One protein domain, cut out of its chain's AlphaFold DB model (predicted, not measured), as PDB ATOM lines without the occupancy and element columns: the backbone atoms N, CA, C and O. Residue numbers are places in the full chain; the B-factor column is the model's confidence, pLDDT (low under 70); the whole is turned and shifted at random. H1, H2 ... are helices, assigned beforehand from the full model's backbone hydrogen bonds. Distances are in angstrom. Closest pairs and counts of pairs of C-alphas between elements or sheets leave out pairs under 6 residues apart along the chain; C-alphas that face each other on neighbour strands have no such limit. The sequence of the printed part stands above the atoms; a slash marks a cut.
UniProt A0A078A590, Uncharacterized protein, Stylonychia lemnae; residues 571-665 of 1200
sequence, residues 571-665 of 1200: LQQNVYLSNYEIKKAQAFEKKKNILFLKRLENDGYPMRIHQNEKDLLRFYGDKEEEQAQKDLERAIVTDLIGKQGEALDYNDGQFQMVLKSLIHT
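Overview. This is residues 571 to 665 of the 1200 residues of an uncharacterized protein of Stylonychia lemnae (UniProt A0A078A590). One long helix, H1, makes most of the length of an elongated model; the chain then folds back along it through the short H2 and the longer H3, which runs side by side with part of H1 in the opposite direction. H4 is set crosswise near the far end of H3, on the side away from H1. The printed part has 95 residues, with four named helices in the order H1, H2, H3, H4 and no named strand; the class is all helix. It is only just loose, close to extended, with a radius of gyration of the C-alphas of 18.2 A and spans of 55 by 29 by 27 A.

Arrangement. H1, residues 571 to 602, touches H3, residues 622 to 641, with its residues 576 to 587 alone. Their closest C-alphas, those of Tyr 580 and Ala 628, are 6.4 A apart, and the helices run opposite ways at a shallow tilt of 14 degrees. H2, residues 611 to 616, is close to H1 but not clearly touching: the closest C-alphas, Ile 594 and Glu 613, are 6.8 A apart. These two run opposite ways at a steep tilt of 46 degrees. H4, residues 653 to 663, only just touches H3, with 3 pairs of C-alphas within 8 A. The closest are those of Val 637 and Val 658, 6.8 A apart, and the two helices are about perpendicular at 82 degrees. H4 is apart from H1 and H2, and H2 is apart from H3. In H1, H2, H3 and H4 every O i to N i+4 pair is within hydrogen-bond range.

Along the chain. H1 begins at C-alpha 571 (36.043, -9.012, 5.416) and measures 47.0 A to C-alpha 602 (40.822, -1.658, 51.623). H3 measures 27.9 A and H4 15.3 A, ending at C-alpha 663 (34.376, -30.847, 15.610).

Size, cuts and confidence. The C-alphas farthest apart, Pro 606 and Thr 665, are 56.6 A from each other. The printed part has no cut. The link from H3 to H4 is long, with 11 residues. Mean pLDDT of the printed part is 78.4; residues 571 to 574, 620 to 621, 644 to 648 and 662 to 665 are under 70.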
ATOM      1  N   LEU A 571      36.348 -10.250   4.697       58.16
ATOM      2  CA  LEU A 571      36.043  -9.012   5.416       58.16
ATOM      3  C   LEU A 571      35.167  -9.294   6.649       58.16
ATOM      4  O   LEU A 571      35.462  -8.782   7.725       58.16
ATOM      5  N   GLN A 572      34.142 -10.143   6.512       62.62
ATOM      6  CA  GLN A 572      33.220 -10.499   7.602       62.62
ATOM      7  C   GLN A 572      33.932 -11.221   8.756       62.62
ATOM      8  O   GLN A 572      33.782 -10.817   9.907       62.62
ATOM      9  N   GLN A 573      34.803 -12.194   8.465       61.50
ATOM     10  CA  GLN A 573      35.597 -12.886   9.494       61.50
ATOM     11  C   GLN A 573      36.449 -11.927  10.350       61.50
ATOM     12  O   GLN A 573      36.557 -12.108  11.563       61.50
ATOM     13  N   ASN A 574      37.003 -10.866   9.749       67.50
ATOM     14  CA  ASN A 574      37.764  -9.850  10.485       67.50
ATOM     15  C   ASN A 574      36.874  -8.971  11.388       67.50
ATOM     16  O   ASN A 574      37.341  -8.520  12.432       67.50
ATOM     17  N   VAL A 575      35.599  -8.756  11.039       75.12
ATOM     18  CA  VAL A 575      34.650  -8.002  11.881       75.12
ATOM     19  C   VAL A 575      34.312  -8.776  13.157       75.12
ATOM     20  O   VAL A 575      34.340  -8.197  14.240       75.12
ATOM     21  N   TYR A 576      34.054 -10.085  13.070       73.81
ATOM     22  CA  TYR A 576      33.741 -10.893  14.256       73.81
ATOM     23  C   TYR A 576      34.932 -11.020  15.216       73.81
ATOM     24  O   TYR A 576      34.761 -10.838  16.422       73.81
ATOM     25  N   LEU A 577      36.143 -11.239  14.689       70.25
ATOM     26  CA  LEU A 577      37.373 -11.247  15.490       70.25
ATOM     27  C   LEU A 577      37.618  -9.890  16.169       70.25
ATOM     28  O   LEU A 577      37.867  -9.847  17.372       70.25
ATOM     29  N   SER A 578      37.457  -8.780  15.440       76.00
ATOM     30  CA  SER A 578      37.596  -7.435  16.011       76.00
ATOM     31  C   SER A 578      36.556  -7.157  17.106       76.00
ATOM     32  O   SER A 578      36.909  -6.643  18.166       76.00
ATOM     33  N   ASN A 579      35.298  -7.566  16.917       73.94
ATOM     34  CA  ASN A 579      34.247  -7.418  17.929       73.94
ATOM     35  C   ASN A 579      34.516  -8.255  19.195       73.94
ATOM     36  O   ASN A 579      34.238  -7.788  20.303       73.94
ATOM     37  N   TYR A 580      35.082  -9.460  19.054       78.31
ATOM     38  CA  TYR A 580      35.533 -10.276  20.186       78.31
ATOM     39  C   TYR A 580      36.681  -9.590  20.948       78.31
ATOM     40  O   TYR A 580      36.616  -9.462  22.171       78.31
ATOM     41  N   GLU A 581      37.695  -9.072  20.244       75.88
ATOM     42  CA  GLU A 581      38.806  -8.330  20.858       75.88
ATOM     43  C   GLU A 581      38.332  -7.057  21.581       75.88
ATOM     44  O   GLU A 581      38.774  -6.790  22.700       75.88
ATOM     45  N   ILE A 582      37.381  -6.313  21.005       75.50
ATOM     46  CA  ILE A 582      36.776  -5.121  21.624       75.50
ATOM     47  C   ILE A 582      36.019  -5.490  22.910       75.50
ATOM     48  O   ILE A 582      36.257  -4.872  23.951       75.50
ATOM     49  N   LYS A 583      35.160  -6.521  22.885       75.69
ATOM     50  CA  LYS A 583      34.462  -7.012  24.093       75.69
ATOM     51  C   LYS A 583      35.454  -7.444  25.177       75.69
ATOM     52  O   LYS A 583      35.304  -7.063  26.338       75.69
ATOM     53  N   LYS A 584      36.508  -8.172  24.798       79.31
ATOM     54  CA  LYS A 584      37.560  -8.646  25.710       79.31
ATOM     55  C   LYS A 584      38.389  -7.503  26.312       79.31
ATOM     56  O   LYS A 584      38.766  -7.573  27.483       79.31
ATOM     57  N   ALA A 585      38.620  -6.425  25.563       75.50
ATOM     58  CA  ALA A 585      39.252  -5.208  26.075       75.50
ATOM     59  C   ALA A 585      38.353  -4.466  27.084       75.50
ATOM     60  O   ALA A 585      38.822  -4.116  28.167       75.50
ATOM     61  N   GLN A 586      37.061  -4.295  26.779       78.31
ATOM     62  CA  GLN A 586      36.085  -3.656  27.679       78.31
ATOM     63  C   GLN A 586      35.904  -4.436  28.993       78.31
ATOM     64  O   GLN A 586      35.848  -3.839  30.069       78.31
ATOM     65  N   ALA A 587      35.870  -5.769  28.925       75.94
ATOM     66  CA  ALA A 587      35.910  -6.658  30.086       75.94
ATOM     67  C   ALA A 587      37.169  -6.421  30.944       75.94
ATOM     68  O   ALA A 587      37.096  -6.202  32.155       75.94
ATOM     69  N   PHE A 588      38.348  -6.390  30.319       78.88
ATOM     70  CA  PHE A 588      39.604  -6.150  31.029       78.88
ATOM     71  C   PHE A 588      39.667  -4.756  31.686       78.88
ATOM     72  O   PHE A 588      40.220  -4.612  32.778       78.88
ATOM     73  N   GLU A 589      39.060  -3.740  31.071       82.00
ATOM     74  CA  GLU A 589      38.933  -2.392  31.633       82.00
ATOM     75  C   GLU A 589      37.973  -2.344  32.836       82.00
ATOM     76  O   GLU A 589      38.351  -1.840  33.897       82.00
ATOM     77  N   LYS A 590      36.791  -2.972  32.750       82.94
ATOM     78  CA  LYS A 590      35.889  -3.143  33.907       82.94
ATOM     79  C   LYS A 590      36.592  -3.840  35.076       82.94
ATOM     80  O   LYS A 590      36.511  -3.367  36.211       82.94
ATOM     81  N   LYS A 591      37.358  -4.904  34.804       83.25
ATOM     82  CA  LYS A 591      38.163  -5.614  35.816       83.25
ATOM     83  C   LYS A 591      39.169  -4.693  36.515       83.25
ATOM     84  O   LYS A 591      39.290  -4.766  37.739       83.25
ATOM     85  N   LYS A 592      39.873  -3.823  35.775       84.12
ATOM     86  CA  LYS A 592      40.776  -2.813  36.363       84.12
ATOM     87  C   LYS A 592      40.025  -1.865  37.296       84.12
ATOM     88  O   LYS A 592      40.499  -1.617  38.402       84.12
ATOM     89  N   ASN A 593      38.869  -1.363  36.869       87.38
ATOM     90  CA  ASN A 593      38.111  -0.370  37.627       87.38
ATOM     91  C   ASN A 593      37.609  -0.951  38.957       87.38
ATOM     92  O   ASN A 593      37.847  -0.355  40.005       87.38
ATOM     93  N   ILE A 594      37.040  -2.162  38.961       87.75
ATOM     94  CA  ILE A 594      36.604  -2.817  40.210       87.75
ATOM     95  C   ILE A 594      37.813  -3.174  41.105       87.75
ATOM     96  O   ILE A 594      37.728  -3.061  42.327       87.75
ATOM     97  N   LEU A 595      38.974  -3.538  40.535       87.81
ATOM     98  CA  LEU A 595      40.215  -3.726  41.307       87.81
ATOM     99  C   LEU A 595      40.709  -2.428  41.970       87.81
ATOM    100  O   LEU A 595      41.152  -2.473  43.118       87.81
ATOM    101  N   PHE A 596      40.615  -1.288  41.281       92.50
ATOM    102  CA  PHE A 596      40.954   0.028  41.828       92.50
ATOM    103  C   PHE A 596      39.990   0.435  42.950       92.50
ATOM    104  O   PHE A 596      40.437   0.757  44.051       92.50
ATOM    105  N   LEU A 597      38.676   0.303  42.731       92.00
ATOM    106  CA  LEU A 597      37.665   0.512  43.773       92.00
ATOM    107  C   LEU A 597      37.944  -0.374  44.999       92.00
ATOM    108  O   LEU A 597      37.875   0.094  46.132       92.00
ATOM    109  N   LYS A 598      38.338  -1.640  44.790       91.38
ATOM    110  CA  LYS A 598      38.668  -2.584  45.873       91.38
ATOM    111  C   LYS A 598      39.945  -2.217  46.614       91.38
ATOM    112  O   LYS A 598      40.095  -2.579  47.778       91.38
ATOM    113  N   ARG A 599      40.864  -1.485  45.987       89.06
ATOM    114  CA  ARG A 599      41.979  -0.877  46.709       89.06
ATOM    115  C   ARG A 599      41.494   0.268  47.598       89.06
ATOM    116  O   ARG A 599      41.855   0.264  48.764       89.06
ATOM    117  N   LEU A 600      40.623   1.156  47.115       91.25
ATOM    118  CA  LEU A 600      40.049   2.232  47.938       91.25
ATOM    119  C   LEU A 600      39.233   1.693  49.132       91.25
ATOM    120  O   LEU A 600      39.406   2.179  50.247       91.25
ATOM    121  N   GLU A 601      38.425   0.644  48.932       94.25
ATOM    122  CA  GLU A 601      37.680  -0.045  50.006       94.25
ATOM    123  C   GLU A 601      38.623  -0.642  51.079       94.25
ATOM    124  O   GLU A 601      38.309  -0.604  52.266       94.25
ATOM    125  N   ASN A 602      39.804  -1.146  50.688       89.50
ATOM    126  CA  ASN A 602      40.822  -1.658  51.623       89.50
ATOM    127  C   ASN A 602      41.673  -0.554  52.278       89.50
ATOM    128  O   ASN A 602      42.062  -0.696  53.435       89.50
ATOM    129  N   ASP A 603      41.969   0.526  51.550       92.75
ATOM    130  CA  ASP A 603      42.776   1.666  52.014       92.75
ATOM    131  C   ASP A 603      41.961   2.607  52.946       92.75
ATOM    132  O   ASP A 603      42.467   3.633  53.397       92.75
ATOM    133  N   GLY A 604      40.712   2.243  53.279       88.75
ATOM    134  CA  GLY A 604      39.884   2.876  54.315       88.75
ATOM    135  C   GLY A 604      38.894   3.936  53.823       88.75
ATOM    136  O   GLY A 604      38.258   4.597  54.646       88.75
ATOM    137  N   TYR A 605      38.735   4.112  52.509       92.38
ATOM    138  CA  TYR A 605      37.769   5.065  51.957       92.38
ATOM    139  C   TYR A 605      36.326   4.555  52.132       92.38
ATOM    140  O   TYR A 605      36.086   3.350  52.019       92.38
ATOM    141  N   PRO A 606      35.330   5.438  52.353       87.94
ATOM    142  CA  PRO A 606      33.937   5.062  52.627       87.94
ATOM    143  C   PRO A 606      33.160   4.628  51.364       87.94
ATOM    144  O   PRO A 606      32.014   5.019  51.152       87.94
ATOM    145  N   MET A 607      33.777   3.810  50.511       89.38
ATOM    146  CA  MET A 607      33.204   3.291  49.269       89.38
ATOM    147  C   MET A 607      32.924   1.795  49.408       89.38
ATOM    148  O   MET A 607      33.849   0.994  49.518       89.38
ATOM    149  N   ARG A 608      31.643   1.412  49.380       87.50
ATOM    150  CA  ARG A 608      31.221   0.005  49.339       87.50
ATOM    151  C   ARG A 608      31.024  -0.431  47.893       87.50
ATOM    152  O   ARG A 608      30.182   0.127  47.197       87.50
ATOM    153  N   ILE A 609      31.758  -1.451  47.471       91.31
ATOM    154  CA  ILE A 609      31.598  -2.059  46.140       91.31
ATOM    155  C   ILE A 609      30.379  -2.980  46.157       91.31
ATOM    156  O   ILE A 609      30.164  -3.699  47.142       91.31
ATOM    157  N   HIS A 610      29.588  -2.985  45.085       92.94
ATOM    158  CA  HIS A 610      28.367  -3.781  45.039       92.94
ATOM    159  C   HIS A 610      28.696  -5.281  45.024       92.94
ATOM    160  O   HIS A 610      29.702  -5.702  44.449       92.94
ATOM    161  N   GLN A 611      27.859  -6.125  45.637       88.12
ATOM    162  CA  GLN A 611      28.175  -7.557  45.754       88.12
ATOM    163  C   GLN A 611      28.356  -8.216  44.373       88.12
ATOM    164  O   GLN A 611      29.326  -8.940  44.162       88.12
ATOM    165  N   ASN A 612      27.523  -7.844  43.397       84.56
ATOM    166  CA  ASN A 612      27.636  -8.270  41.998       84.56
ATOM    167  C   ASN A 612      29.018  -7.955  41.389       84.56
ATOM    168  O   ASN A 612      29.542  -8.752  40.618       84.56
ATOM    169  N   GLU A 613      29.631  -6.820  41.743       85.94
ATOM    170  CA  GLU A 613      30.972  -6.431  41.284       85.94
ATOM    171  C   GLU A 613      32.067  -7.227  42.012       85.94
ATOM    172  O   GLU A 613      33.063  -7.631  41.405       85.94
ATOM    173  N   LYS A 614      31.870  -7.525  43.305       84.31
ATOM    174  CA  LYS A 614      32.761  -8.411  44.078       84.31
ATOM    175  C   LYS A 614      32.742  -9.843  43.542       84.31
ATOM    176  O   LYS A 614      33.793 -10.484  43.543       84.31
ATOM    177  N   ASP A 615      31.597 -10.318  43.060       79.56
ATOM    178  CA  ASP A 615      31.444 -11.646  42.463       79.56
ATOM    179  C   ASP A 615      31.896 -11.690  41.001       79.56
ATOM    180  O   ASP A 615      32.592 -12.635  40.630       79.56
ATOM    181  N   LEU A 616      31.659 -10.636  40.207       76.19
ATOM    182  CA  LEU A 616      32.365 -10.406  38.937       76.19
ATOM    183  C   LEU A 616      33.870 -10.594  39.135       76.19
ATOM    184  O   LEU A 616      34.485 -11.371  38.419       76.19
ATOM    185  N   LEU A 617      34.450  -9.975  40.169       82.12
ATOM    186  CA  LEU A 617      35.878 -10.066  40.488       82.12
ATOM    187  C   LEU A 617      36.335 -11.467  40.953       82.12
ATOM    188  O   LEU A 617      37.522 -11.773  40.830       82.12
ATOM    189  N   ARG A 618      35.428 -12.328  41.444       80.94
ATOM    190  CA  ARG A 618      35.703 -13.750  41.755       80.94
ATOM    191  C   ARG A 618      35.670 -14.641  40.514       80.94
ATOM    192  O   ARG A 618      36.498 -15.536  40.414       80.94
ATOM    193  N   PHE A 619      34.751 -14.384  39.585       74.75
ATOM    194  CA  PHE A 619      34.555 -15.161  38.353       74.75
ATOM    195  C   PHE A 619      35.175 -14.480  37.113       74.75
ATOM    196  O   PHE A 619      34.764 -14.745  35.981       74.75
ATOM    197  N   TYR A 620      36.140 -13.567  37.316       64.25
ATOM    198  CA  TYR A 620      36.619 -12.665  36.265       64.25
ATOM    199  C   TYR A 620      37.621 -13.327  35.311       64.25
ATOM    200  O   TYR A 620      38.840 -13.148  35.418       64.25
ATOM    201  N   GLY A 621      37.077 -14.025  34.332       67.94
ATOM    202  CA  GLY A 621      37.767 -14.705  33.245       67.94
ATOM    203  C   GLY A 621      36.732 -15.619  32.627       67.94
ATOM    204  O   GLY A 621      36.000 -15.195  31.739       67.94
ATOM    205  N   ASP A 622      36.583 -16.785  33.248       72.81
ATOM    206  CA  ASP A 622      35.679 -17.882  32.916       72.81
ATOM    207  C   ASP A 622      34.345 -17.419  32.304       72.81
ATOM    208  O   ASP A 622      34.114 -17.667  31.130       72.81
ATOM    209  N   LYS A 623      33.497 -16.678  33.036       76.88
ATOM    210  CA  LYS A 623      32.131 -16.347  32.573       76.88
ATOM    211  C   LYS A 623      32.061 -15.340  31.419       76.88
ATOM    212  O   LYS A 623      31.188 -15.456  30.565       76.88
ATOM    213  N   GLU A 624      32.932 -14.331  31.398       72.88
ATOM    214  CA  GLU A 624      32.922 -13.325  30.320       72.88
ATOM    215  C   GLU A 624      33.652 -13.832  29.069       72.88
ATOM    216  O   GLU A 624      33.261 -13.493  27.954       72.88
ATOM    217  N   GLU A 625      34.666 -14.685  29.234       73.00
ATOM    218  CA  GLU A 625      35.342 -15.365  28.128       73.00
ATOM    219  C   GLU A 625      34.459 -16.475  27.533       73.00
ATOM    220  O   GLU A 625      34.340 -16.548  26.313       73.00
ATOM    221  N   GLU A 626      33.736 -17.233  28.366       81.31
ATOM    222  CA  GLU A 626      32.683 -18.172  27.952       81.31
ATOM    223  C   GLU A 626      31.570 -17.459  27.170       81.31
ATOM    224  O   GLU A 626      31.192 -17.925  26.097       81.31
ATOM    225  N   GLN A 627      31.063 -16.313  27.644       81.12
ATOM    226  CA  GLN A 627      30.033 -15.571  26.906       81.12
ATOM    227  C   GLN A 627      30.572 -14.973  25.599       81.12
ATOM    228  O   GLN A 627      29.910 -15.067  24.568       81.12
ATOM    229  N   ALA A 628      31.778 -14.395  25.602       71.50
ATOM    230  CA  ALA A 628      32.390 -13.867  24.383       71.50
ATOM    231  C   ALA A 628      32.691 -14.977  23.358       71.50
ATOM    232  O   ALA A 628      32.595 -14.739  22.154       71.50
ATOM    233  N   GLN A 629      33.009 -16.191  23.817       78.06
ATOM    234  CA  GLN A 629      33.172 -17.359  22.958       78.06
ATOM    235  C   GLN A 629      31.823 -17.893  22.447       78.06
ATOM    236  O   GLN A 629      31.710 -18.146  21.253       78.06
ATOM    237  N   LYS A 630      30.773 -17.958  23.276       84.62
ATOM    238  CA  LYS A 630      29.399 -18.281  22.835       84.62
ATOM    239  C   LYS A 630      28.878 -17.297  21.785       84.62
ATOM    240  O   LYS A 630      28.238 -17.713  20.824       84.62
ATOM    241  N   ASP A 631      29.177 -16.008  21.935       80.50
ATOM    242  CA  ASP A 631      28.851 -14.977  20.943       80.50
ATOM    243  C   ASP A 631      29.600 -15.200  19.612       80.50
ATOM    244  O   ASP A 631      29.031 -14.994  18.540       80.50
ATOM    245  N   LEU A 632      30.864 -15.641  19.669       82.56
ATOM    246  CA  LEU A 632      31.683 -15.956  18.494       82.56
ATOM    247  C   LEU A 632      31.222 -17.249  17.798       82.56
ATOM    248  O   LEU A 632      31.076 -17.263  16.577       82.56
ATOM    249  N   GLU A 633      30.939 -18.309  18.558       83.62
ATOM    250  CA  GLU A 633      30.380 -19.570  18.052       83.62
ATOM    251  C   GLU A 633      29.008 -19.331  17.400       83.62
ATOM    252  O   GLU A 633      28.771 -19.798  16.284       83.62
ATOM    253  N   ARG A 634      28.148 -18.497  18.007       82.88
ATOM    254  CA  ARG A 634      26.885 -18.043  17.393       82.88
ATOM    255  C   ARG A 634      27.096 -17.321  16.067       82.88
ATOM    256  O   ARG A 634      26.407 -17.641  15.099       82.88
ATOM    257  N   ALA A 635      28.033 -16.375  16.001       78.62
ATOM    258  CA  ALA A 635      28.326 -15.646  14.768       78.62
ATOM    259  C   ALA A 635      28.799 -16.582  13.642       78.62
ATOM    260  O   ALA A 635      28.296 -16.498  12.523       78.62
ATOM    261  N   ILE A 636      29.701 -17.521  13.953       81.06
ATOM    262  CA  ILE A 636      30.211 -18.518  13.001       81.06
ATOM    263  C   ILE A 636      29.082 -19.421  12.488       81.06
ATOM    264  O   ILE A 636      28.959 -19.616  11.280       81.06
ATOM    265  N   VAL A 637      28.229 -19.944  13.374       83.25
ATOM    266  CA  VAL A 637      27.113 -20.822  12.980       83.25
ATOM    267  C   VAL A 637      26.048 -20.061  12.176       83.25
ATOM    268  O   VAL A 637      25.527 -20.601  11.203       83.25
ATOM    269  N   THR A 638      25.774 -18.794  12.501       82.19
ATOM    270  CA  THR A 638      24.822 -17.953  11.746       82.19
ATOM    271  C   THR A 638      25.317 -17.668  10.322       82.19
ATOM    272  O   THR A 638      24.545 -17.787   9.370       82.19
ATOM    273  N   ASP A 639      26.611 -17.363  10.155       78.81
ATOM    274  CA  ASP A 639      27.248 -17.202   8.839       78.81
ATOM    275  C   ASP A 639      27.231 -18.519   8.031       78.81
ATOM    276  O   ASP A 639      26.976 -18.488   6.828       78.81
ATOM    277  N   LEU A 640      27.458 -19.676   8.675       79.31
ATOM    278  CA  LEU A 640      27.443 -21.000   8.027       79.31
ATOM    279  C   LEU A 640      26.041 -21.458   7.596       79.31
ATOM    280  O   LEU A 640      25.901 -22.081   6.546       79.31
ATOM    281  N   ILE A 641      25.009 -21.150   8.386       82.75
ATOM    282  CA  ILE A 641      23.601 -21.450   8.065       82.75
ATOM    283  C   ILE A 641      23.035 -20.438   7.045       82.75
ATOM    284  O   ILE A 641      22.021 -20.700   6.400       82.75
ATOM    285  N   GLY A 642      23.675 -19.276   6.870       82.38
ATOM    286  CA  GLY A 642      23.274 -18.236   5.913       82.38
ATOM    287  C   GLY A 642      22.042 -17.415   6.327       82.38
ATOM    288  O   GLY A 642      21.652 -16.489   5.612       82.38
ATOM    289  N   LYS A 643      21.442 -17.709   7.486       74.38
ATOM    290  CA  LYS A 643      20.266 -17.021   8.043       74.38
ATOM    291  C   LYS A 643      20.653 -15.721   8.762       74.38
ATOM    292  O   LYS A 643      20.664 -15.648   9.988       74.38
ATOM    293  N   GLN A 644      20.949 -14.666   8.007       60.34
ATOM    294  CA  GLN A 644      21.211 -13.344   8.590       60.34
ATOM    295  C   GLN A 644      19.919 -12.685   9.112       60.34
ATOM    296  O   GLN A 644      19.218 -12.013   8.362       60.34
ATOM    297  N   GLY A 645      19.628 -12.852  10.407       57.91
ATOM    298  CA  GLY A 645      18.598 -12.077  11.118       57.91
ATOM    299  C   GLY A 645      17.857 -12.815  12.235       57.91
ATOM    300  O   GLY A 645      17.342 -12.166  13.142       57.91
ATOM    301  N   GLU A 646      17.820 -14.149  12.212       68.69
ATOM    302  CA  GLU A 646      17.116 -14.946  13.225       68.69
ATOM    303  C   GLU A 646      18.025 -15.279  14.418       68.69
ATOM    304  O   GLU A 646      19.167 -15.714  14.257       68.69
ATOM    305  N   ALA A 647      17.512 -15.096  15.638       65.00
ATOM    306  CA  ALA A 647      18.235 -15.406  16.868       65.00
ATOM    307  C   ALA A 647      18.143 -16.908  17.194       65.00
ATOM    308  O   ALA A 647      17.266 -17.334  17.942       65.00
ATOM    309  N   LEU A 648      19.055 -17.704  16.627       69.00
ATOM    310  CA  LEU A 648      19.166 -19.141  16.902       69.00
ATOM    311  C   LEU A 648      19.427 -19.407  18.397       69.00
ATOM    312  O   LEU A 648      20.355 -18.842  18.990       69.00
ATOM    313  N   ASP A 649      18.634 -20.296  19.002       79.06
ATOM    314  CA  ASP A 649      18.877 -20.753  20.372       79.06
ATOM    315  C   ASP A 649      20.044 -21.756  20.422       79.06
ATOM    316  O   ASP A 649      20.255 -22.553  19.511       79.06
ATOM    317  N   TYR A 650      20.794 -21.755  21.526       71.38
ATOM    318  CA  TYR A 650      21.910 -22.685  21.742       71.38
ATOM    319  C   TYR A 650      21.448 -24.139  21.898       71.38
ATOM    320  O   TYR A 650      22.251 -25.057  21.720       71.38
ATOM    321  N   ASN A 651      20.177 -24.340  22.257       78.44
ATOM    322  CA  ASN A 651      19.556 -25.652  22.420       78.44
ATOM    323  C   ASN A 651      18.918 -26.176  21.121       78.44
ATOM    324  O   ASN A 651      18.451 -27.313  21.106       78.44
ATOM    325  N   ASP A 652      18.899 -25.387  20.038       82.81
ATOM    326  CA  ASP A 652      18.415 -25.846  18.736       82.81
ATOM    327  C   ASP A 652      19.280 -27.021  18.242       82.81
ATOM    328  O   ASP A 652      20.514 -26.947  18.182       82.81
ATOM    329  N   GLY A 653      18.623 -28.121  17.868       82.19
ATOM    330  CA  GLY A 653      19.277 -29.296  17.302       82.19
ATOM    331  C   GLY A 653      20.091 -28.973  16.048       82.19
ATOM    332  O   GLY A 653      21.152 -29.568  15.854       82.19
ATOM    333  N   GLN A 654      19.671 -27.993  15.241       77.19
ATOM    334  CA  GLN A 654      20.419 -27.538  14.064       77.19
ATOM    335  C   GLN A 654      21.717 -26.827  14.465       77.19
ATOM    336  O   GLN A 654      22.779 -27.132  13.919       77.19
ATOM    337  N   PHE A 655      21.665 -25.951  15.474       79.94
ATOM    338  CA  PHE A 655      22.841 -25.269  16.023       79.94
ATOM    339  C   PHE A 655      23.867 -26.283  16.555       79.94
ATOM    340  O   PHE A 655      25.047 -26.244  16.198       79.94
ATOM    341  N   GLN A 656      23.395 -27.260  17.335       81.25
ATOM    342  CA  GLN A 656      24.213 -28.344  17.884       81.25
ATOM    343  C   GLN A 656      24.755 -29.302  16.809       81.25
ATOM    344  O   GLN A 656      25.872 -29.802  16.951       81.25
ATOM    345  N   MET A 657      24.013 -29.555  15.725       75.62
ATOM    346  CA  MET A 657      24.501 -30.347  14.588       75.62
ATOM    347  C   MET A 657      25.633 -29.641  13.838       75.62
ATOM    348  O   MET A 657      26.656 -30.273  13.571       75.62
ATOM    349  N   VAL A 658      25.498 -28.343  13.540       79.75
ATOM    350  CA  VAL A 658      26.552 -27.584  12.844       79.75
ATOM    351  C   VAL A 658      27.825 -27.528  13.695       79.75
ATOM    352  O   VAL A 658      28.905 -27.842  13.190       79.75
ATOM    353  N   LEU A 659      27.710 -27.254  15.000       74.38
ATOM    354  CA  LEU A 659      28.846 -27.284  15.932       74.38
ATOM    355  C   LEU A 659      29.527 -28.660  15.998       74.38
ATOM    356  O   LEU A 659      30.751 -28.739  15.932       74.38
ATOM    357  N   LYS A 660      28.761 -29.759  16.049       78.00
ATOM    358  CA  LYS A 660      29.330 -31.117  16.001       78.00
ATOM    359  C   LYS A 660      30.017 -31.416  14.667       78.00
ATOM    360  O   LYS A 660      31.088 -32.017  14.673       78.00
ATOM    361  N   SER A 661      29.468 -30.959  13.540       73.69
ATOM    362  CA  SER A 661      30.083 -31.161  12.218       73.69
ATOM    363  C   SER A 661      31.439 -30.455  12.068       73.69
ATOM    364  O   SER A 661      32.335 -30.994  11.427       73.69
ATOM    365  N   LEU A 662      31.632 -29.308  12.734       65.00
ATOM    366  CA  LEU A 662      32.923 -28.610  12.808       65.00
ATOM    367  C   LEU A 662      33.959 -29.351  13.672       65.00
ATOM    368  O   LEU A 662      35.159 -29.230  13.431       65.00
ATOM    369  N   ILE A 663      33.510 -30.105  14.679       58.59
ATOM    370  CA  ILE A 663      34.376 -30.847  15.610       58.59
ATOM    371  C   ILE A 663      34.791 -32.207  15.028       58.59
ATOM    372  O   ILE A 663      35.912 -32.655  15.264       58.59
ATOM    373  N   HIS A 664      33.934 -32.856  14.234       47.97
ATOM    374  CA  HIS A 664      34.191 -34.169  13.628       47.97
ATOM    375  C   HIS A 664      35.064 -34.116  12.359       47.97
ATOM    376  O   HIS A 664      34.729 -34.685  11.323       47.97
ATOM    377  N   THR A 665      36.236 -33.488  12.466       59.22
ATOM    378  CA  THR A 665      37.393 -33.872  11.645       59.22
ATOM    379  C   THR A 665      38.300 -34.758  12.499       59.22
ATOM    380  O   THR A 665      38.741 -34.351  13.575       59.22
TER     381      THR A 665